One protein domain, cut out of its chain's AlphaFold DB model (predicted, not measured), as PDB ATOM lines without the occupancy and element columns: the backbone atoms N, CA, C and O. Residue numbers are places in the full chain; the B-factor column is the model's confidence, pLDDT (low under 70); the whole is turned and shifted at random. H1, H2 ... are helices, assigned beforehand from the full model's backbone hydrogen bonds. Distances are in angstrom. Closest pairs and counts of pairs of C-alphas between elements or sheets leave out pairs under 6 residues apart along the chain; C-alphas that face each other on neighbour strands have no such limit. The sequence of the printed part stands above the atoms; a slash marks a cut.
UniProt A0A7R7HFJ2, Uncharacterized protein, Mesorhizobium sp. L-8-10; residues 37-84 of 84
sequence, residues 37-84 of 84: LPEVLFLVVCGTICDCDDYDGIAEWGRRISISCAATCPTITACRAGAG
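This is residues 37 to 84 of the 84 residues of an uncharacterized protein of Mesorhizobium sp. L-8-10 (UniProt A0A7R7HFJ2). H1 and H2 make an L, with residues 43 to 48 of H1 against residues 55 to 62 of H2, and from this corner the rest of H2 reaches out as a long arm. The short helix H3 and a tail of residues 81 to 84 carry the arm on with a change of direction after H2, and nothing packs on its outward part, where residues 65 to 71 and 73 to 84 stand free. The printed part has 48 residues with three named helices, H1, H2 and H3 in that order, and no named strand; its class is all helix. It is only just loose, close to extended, with a radius of gyration of the C-alphas of 14.2 A, and it spans 48 by 20 by 15 A, the arm making much of the length.

H1 comes first, residues 37 to 49, and measures 18.5 A from first to last C-alpha. It begins at C-alpha 37, at (-14.358, 11.210, -30.119). H2 follows with residues 55 to 71, 22.9 A long, and is the longest helix with 17 residues. Its first C-alpha, that of Tyr 55, is at (-9.043, 3.121, -19.054). H2 has a kink of 28 degrees near residue 65. H3, residues 74 to 80, ends at C-alpha 80, at (-36.531, -16.666, -13.232).

H1 and H2 touch, with 9 pairs of C-alphas within 8 A. Their closest C-alphas are those of Gly 47 and Ile 58, 4.9 A apart. The lines of H1 and H2 are about perpendicular, at 85 degrees. H2 and H3 are close but not clearly touching, with the closest C-alphas, those of Ala 70 and Ile 76, 8.0 A apart. H2 and H3 run the same way at a steep tilt of 49 degrees. H1 and H3 are apart. In H1 every O i to N i+4 pair is within hydrogen-bond range, in H2 12 of 13 are, and in H3 1 of 3, beside 1 of 4 O i to N i+3 pairs.

The two C-alphas farthest apart are those of Leu 37 and Gly 84, 49.2 A, the first and last printed residues. Gly 84 is also the chain's last residue. The printed part has no cut. The links from H1 to H2, of 5 residues, and from H2 to H3, of 2 residues, are tight. The mean pLDDT of the printed part is 70.6; residues 66 to 84 are under 70, and H3 has a mean of 46.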
ATOM      1  N   LEU A  37     -14.653  10.701 -31.463       90.00
ATOM      2  CA  LEU A  37     -14.358  11.210 -30.119       90.00
ATOM      3  C   LEU A  37     -15.583  11.233 -29.182       90.00
ATOM      4  O   LEU A  37     -15.437  10.802 -28.036       90.00
ATOM      5  N   PRO A  38     -16.786  11.649 -29.634       90.00
ATOM      6  CA  PRO A  38     -17.973  11.703 -28.780       90.00
ATOM      7  C   PRO A  38     -18.360  10.359 -28.158       90.00
ATOM      8  O   PRO A  38     -18.810  10.318 -27.016       90.00
ATOM      9  N   GLU A  39     -18.168   9.257 -28.885       88.44
ATOM     10  CA  GLU A  39     -18.489   7.913 -28.393       88.44
ATOM     11  C   GLU A  39     -17.493   7.453 -27.325       88.44
ATOM     12  O   GLU A  39     -17.890   6.877 -26.310       88.44
ATOM     13  N   VAL A  40     -16.207   7.755 -27.521       90.31
ATOM     14  CA  VAL A  40     -15.153   7.440 -26.547       90.31
ATOM     15  C   VAL A  40     -15.340   8.262 -25.271       90.31
ATOM     16  O   VAL A  40     -15.300   7.706 -24.178       90.31
ATOM     17  N   LEU A  41     -15.611   9.565 -25.399       90.75
ATOM     18  CA  LEU A  41     -15.924  10.447 -24.270       90.75
ATOM     19  C   LEU A  41     -17.141   9.954 -23.488       90.75
ATOM     20  O   LEU A  41     -17.097   9.889 -22.260       90.75
ATOM     21  N   PHE A  42     -18.207   9.564 -24.191       90.19
ATOM     22  CA  PHE A  42     -19.394   9.000 -23.559       90.19
ATOM     23  C   PHE A  42     -19.063   7.734 -22.754       90.19
ATOM     24  O   PHE A  42     -19.466   7.631 -21.595       90.19
ATOM     25  N   LEU A  43     -18.285   6.806 -23.325       88.19
ATOM     26  CA  LEU A  43     -17.865   5.584 -22.632       88.19
ATOM     27  C   LEU A  43     -17.037   5.891 -21.376       88.19
ATOM     28  O   LEU A  43     -17.270   5.275 -20.338       88.19
ATOM     29  N   VAL A  44     -16.114   6.853 -21.456       91.12
ATOM     30  CA  VAL A  44     -15.287   7.279 -20.317       91.12
ATOM     31  C   VAL A  44     -16.152   7.871 -19.211       91.12
ATOM     32  O   VAL A  44     -16.036   7.439 -18.071       91.12
ATOM     33  N   VAL A  45     -17.076   8.781 -19.536       90.75
ATOM     34  CA  VAL A  45     -17.999   9.369 -18.549       90.75
ATOM     35  C   VAL A  45     -18.829   8.286 -17.860       90.75
ATOM     36  O   VAL A  45     -18.952   8.291 -16.635       90.75
ATOM     37  N   CYS A  46     -19.374   7.332 -18.620       87.25
ATOM     38  CA  CYS A  46     -20.109   6.212 -18.041       87.25
ATOM     39  C   CYS A  46     -19.224   5.337 -17.142       87.25
ATOM     40  O   CYS A  46     -19.650   4.982 -16.046       87.25
ATOM     41  N   GLY A  47     -18.000   5.030 -17.572       86.81
ATOM     42  CA  GLY A  47     -17.047   4.247 -16.793       86.81
ATOM     43  C   GLY A  47     -16.622   4.936 -15.493       86.81
ATOM     44  O   GLY A  47     -16.593   4.293 -14.449       86.81
ATOM     45  N   THR A  48     -16.400   6.254 -15.516       87.06
ATOM     46  CA  THR A  48     -16.096   7.047 -14.313       87.06
ATOM     47  C   THR A  48     -17.268   7.066 -13.329       87.06
ATOM     48  O   THR A  48     -17.057   6.933 -12.130       87.06
ATOM     49  N   ILE A  49     -18.514   7.184 -13.806       88.69
ATOM     50  CA  ILE A  49     -19.706   7.087 -12.938       88.69
ATOM     51  C   ILE A  49     -19.817   5.691 -12.307       88.69
ATOM     52  O   ILE A  49     -20.306   5.555 -11.188       88.69
ATOM     53  N   CYS A  50     -19.363   4.656 -13.015       86.75
ATOM     54  CA  CYS A  50     -19.285   3.285 -12.519       86.75
ATOM     55  C   CYS A  50     -18.034   2.993 -11.676       86.75
ATOM     56  O   CYS A  50     -17.772   1.818 -11.424       86.75
ATOM     57  N   ASP A  51     -17.304   4.024 -11.240       87.56
ATOM     58  CA  ASP A  51     -16.137   3.906 -10.355       87.56
ATOM     59  C   ASP A  51     -15.002   3.058 -10.963       87.56
ATOM     60  O   ASP A  51     -14.308   2.322 -10.274       87.56
ATOM     61  N   CYS A  52     -14.829   3.109 -12.290       87.88
ATOM     62  CA  CYS A  52     -13.667   2.502 -12.939       87.88
ATOM     63  C   CYS A  52     -12.449   3.427 -12.793       87.88
ATOM     64  O   CYS A  52     -12.474   4.556 -13.288       87.88
ATOM     65  N   ASP A  53     -11.384   2.929 -12.160       84.44
ATOM     66  CA  ASP A  53     -10.179   3.704 -11.827       84.44
ATOM     67  C   ASP A  53      -9.283   4.037 -13.034       84.44
ATOM     68  O   ASP A  53      -8.515   5.003 -13.004       84.44
ATOM     69  N   ASP A  54      -9.364   3.254 -14.113       89.50
ATOM     70  CA  ASP A  54      -8.476   3.368 -15.268       89.50
ATOM     71  C   ASP A  54      -9.155   2.994 -16.597       89.50
ATOM     72  O   ASP A  54     -10.251   2.429 -16.648       89.50
ATOM     73  N   TYR A  55      -8.502   3.341 -17.711       89.06
ATOM     74  CA  TYR A  55      -9.043   3.121 -19.054       89.06
ATOM     75  C   TYR A  55      -9.173   1.638 -19.426       89.06
ATOM     76  O   TYR A  55     -10.073   1.297 -20.198       89.06
ATOM     77  N   ASP A  56      -8.324   0.762 -18.885       91.00
ATOM     78  CA  ASP A  56      -8.443  -0.682 -19.098       91.00
ATOM     79  C   ASP A  56      -9.685  -1.222 -18.379       91.00
ATOM     80  O   ASP A  56     -10.473  -1.955 -18.987       91.00
ATOM     81  N   GLY A  57      -9.930  -0.761 -17.150       87.94
ATOM     82  CA  GLY A  57     -11.139  -1.013 -16.373       87.94
ATOM     83  C   GLY A  57     -12.399  -0.510 -17.076       87.94
ATOM     84  O   GLY A  57     -13.367  -1.259 -17.200       87.94
ATOM     85  N   ILE A  58     -12.377   0.702 -17.639       89.69
ATOM     86  CA  ILE A  58     -13.486   1.248 -18.444       89.69
ATOM     87  C   ILE A  58     -13.729   0.393 -19.699       89.69
ATOM     88  O   ILE A  58     -14.878   0.104 -20.047       89.69
ATOM     89  N   ALA A  59     -12.670  -0.035 -20.390       89.62
ATOM     90  CA  ALA A  59     -12.784  -0.850 -21.597       89.62
ATOM     91  C   ALA A  59     -13.300  -2.265 -21.290       89.62
ATOM     92  O   ALA A  59     -14.134  -2.802 -22.028       89.62
ATOM     93  N   GLU A  60     -12.833  -2.878 -20.202       89.19
ATOM     94  CA  GLU A  60     -13.336  -4.161 -19.720       89.19
ATOM     95  C   GLU A  60     -14.779  -4.049 -19.237       89.19
ATOM     96  O   GLU A  60     -15.605  -4.889 -19.603       89.19
ATOM     97  N   TRP A  61     -15.116  -2.988 -18.507       88.38
ATOM     98  CA  TRP A  61     -16.485  -2.669 -18.126       88.38
ATOM     99  C   TRP A  61     -17.375  -2.547 -19.364       88.38
ATOM    100  O   TRP A  61     -18.381  -3.244 -19.441       88.38
ATOM    101  N   GLY A  62     -16.976  -1.782 -20.385       85.06
ATOM    102  CA  GLY A  62     -17.723  -1.642 -21.639       85.06
ATOM    103  C   GLY A  62     -17.934  -2.970 -22.381       85.06
ATOM    104  O   GLY A  62     -19.047  -3.262 -22.828       85.06
ATOM    105  N   ARG A  63     -16.902  -3.826 -22.455       87.12
ATOM    106  CA  ARG A  63     -17.017  -5.196 -23.004       87.12
ATOM    107  C   ARG A  63     -17.948  -6.071 -22.169       87.12
ATOM    108  O   ARG A  63     -18.722  -6.860 -22.708       87.12
ATOM    109  N   ARG A  64     -17.901  -5.924 -20.846       79.44
ATOM    110  CA  ARG A  64     -18.812  -6.606 -19.933       79.44
ATOM    111  C   ARG A  64     -20.229  -6.098 -20.087       79.44
ATOM    112  O   ARG A  64     -21.101  -6.943 -20.045       79.44
ATOM    113  N   ILE A  65     -20.504  -4.804 -20.286       70.06
ATOM    114  CA  ILE A  65     -21.888  -4.324 -20.443       70.06
ATOM    115  C   ILE A  65     -22.486  -4.779 -21.775       70.06
ATOM    116  O   ILE A  65     -23.661  -5.139 -21.817       70.06
ATOM    117  N   SER A  66     -21.683  -4.829 -22.844       56.84
ATOM    118  CA  SER A  66     -22.138  -5.327 -24.146       56.84
ATOM    119  C   SER A  66     -22.425  -6.834 -24.115       56.84
ATOM    120  O   SER A  66     -23.410  -7.275 -24.705       56.84
ATOM    121  N   ILE A  67     -21.659  -7.609 -23.335       50.00
ATOM    122  CA  ILE A  67     -21.943  -9.025 -23.025       50.00
ATOM    123  C   ILE A  67     -23.046  -9.172 -21.958       50.00
ATOM    124  O   ILE A  67     -23.826 -10.117 -21.984       50.00
ATOM    125  N   SER A  68     -23.173  -8.232 -21.025       42.78
ATOM    126  CA  SER A  68     -24.141  -8.244 -19.919       42.78
ATOM    127  C   SER A  68     -25.530  -7.819 -20.373       42.78
ATOM    128  O   SER A  68     -26.505  -8.161 -19.708       42.78
ATOM    129  N   CYS A  69     -25.675  -7.167 -21.525       42.00
ATOM    130  CA  CYS A  69     -26.966  -7.153 -22.202       42.00
ATOM    131  C   CYS A  69     -27.416  -8.578 -22.584       42.00
ATOM    132  O   CYS A  69     -28.616  -8.837 -22.558       42.00
ATOM    133  N   ALA A  70     -26.493  -9.520 -22.830       43.50
ATOM    134  CA  ALA A  70     -26.824 -10.940 -22.985       43.50
ATOM    135  C   ALA A  70     -26.920 -11.710 -21.645       43.50
ATOM    136  O   ALA A  70     -27.662 -12.687 -21.584       43.50
ATOM    137  N   ALA A  71     -26.231 -11.288 -20.570       46.62
ATOM    138  CA  ALA A  71     -26.132 -12.064 -19.317       46.62
ATOM    139  C   ALA A  71     -26.872 -11.512 -18.067       46.62
ATOM    140  O   ALA A  71     -27.187 -12.299 -17.178       46.62
ATOM    141  N   THR A  72     -27.195 -10.215 -17.978       45.47
ATOM    142  CA  THR A  72     -27.795  -9.579 -16.771       45.47
ATOM    143  C   THR A  72     -28.993  -8.687 -17.087       45.47
ATOM    144  O   THR A  72     -29.379  -7.836 -16.290       45.47
ATOM    145  N   CYS A  73     -29.624  -8.847 -18.247       38.47
ATOM    146  CA  CYS A  73     -30.931  -8.244 -18.459       38.47
ATOM    147  C   CYS A  73     -31.881  -8.779 -17.371       38.47
ATOM    148  O   CYS A  73     -32.029  -9.990 -17.322       38.47
ATOM    149  N   PRO A  74     -32.585  -7.970 -16.552       42.75
ATOM    150  CA  PRO A  74     -33.727  -8.436 -15.773       42.75
ATOM    151  C   PRO A  74     -34.982  -8.581 -16.638       42.75
ATOM    152  O   PRO A  74     -36.030  -8.892 -16.115       42.75
ATOM    153  N   THR A  75     -34.868  -8.469 -17.961       53.03
ATOM    154  CA  THR A  75     -35.769  -9.062 -18.970       53.03
ATOM    155  C   THR A  75     -35.133 -10.320 -19.618       53.03
ATOM    156  O   THR A  75     -35.680 -10.891 -20.551       53.03
ATOM    157  N   ILE A  76     -34.005 -10.814 -19.078       47.09
ATOM    158  CA  ILE A  76     -33.605 -12.239 -19.027       47.09
ATOM    159  C   ILE A  76     -33.711 -12.788 -17.578       47.09
ATOM    160  O   ILE A  76     -33.981 -13.971 -17.400       47.09
ATOM    161  N   THR A  77     -33.620 -11.967 -16.519       45.28
ATOM    162  CA  THR A  77     -33.731 -12.383 -15.104       45.28
ATOM    163  C   THR A  77     -35.143 -12.220 -14.517       45.28
ATOM    164  O   THR A  77     -35.455 -12.916 -13.555       45.28
ATOM    165  N   ALA A  78     -36.064 -11.447 -15.114       41.41
ATOM    166  CA  ALA A  78     -37.494 -11.529 -14.758       41.41
ATOM    167  C   ALA A  78     -38.132 -12.854 -15.209       41.41
ATOM    168  O   ALA A  78     -39.166 -13.236 -14.671       41.41
ATOM    169  N   CYS A  79     -37.493 -13.616 -16.103       44.19
ATOM    170  CA  CYS A  79     -37.922 -14.976 -16.447       44.19
ATOM    171  C   CYS A  79     -37.546 -16.036 -15.394       44.19
ATOM    172  O   CYS A  79     -37.839 -17.209 -15.606       44.19
ATOM    173  N   ARG A  80     -36.913 -15.679 -14.263       46.78
ATOM    174  CA  ARG A  80     -36.531 -16.666 -13.232       46.78
ATOM    175  C   ARG A  80     -37.232 -16.524 -11.881       46.78
ATOM    176  O   ARG A  80     -36.881 -17.252 -10.960       46.78
ATOM    177  N   ALA A  81     -38.235 -15.650 -11.768       43.88
ATOM    178  CA  ALA A  81     -39.012 -15.477 -10.535       43.88
ATOM    179  C   ALA A  81     -40.524 -15.751 -10.683       43.88
ATOM    180  O   ALA A  81     -41.274 -15.529  -9.739       43.88
ATOM    181  N   GLY A  82     -40.988 -16.255 -11.833       39.88
ATOM    182  CA  GLY A  82     -42.417 -16.467 -12.087       39.88
ATOM    183  C   GLY A  82     -42.713 -17.626 -13.035       39.88
ATOM    184  O   GLY A  82     -43.265 -17.407 -14.104       39.88
ATOM    185  N   ALA A  83     -42.347 -18.847 -12.654       37.44
ATOM    186  CA  ALA A  83     -42.929 -20.065 -13.211       37.44
ATOM    187  C   ALA A  83     -42.967 -21.104 -12.087       37.44
ATOM    188  O   ALA A  83     -41.924 -21.618 -11.677       37.44
ATOM    189  N   GLY A  84     -44.163 -21.288 -11.524       36.97
ATOM    190  CA  GLY A  84     -44.498 -22.505 -10.790       36.97
ATOM    191  C   GLY A  84     -44.646 -23.695 -11.727       36.97
ATOM    192  O   GLY A  84     -44.570 -23.494 -12.961       36.97
TER     193      GLY A  84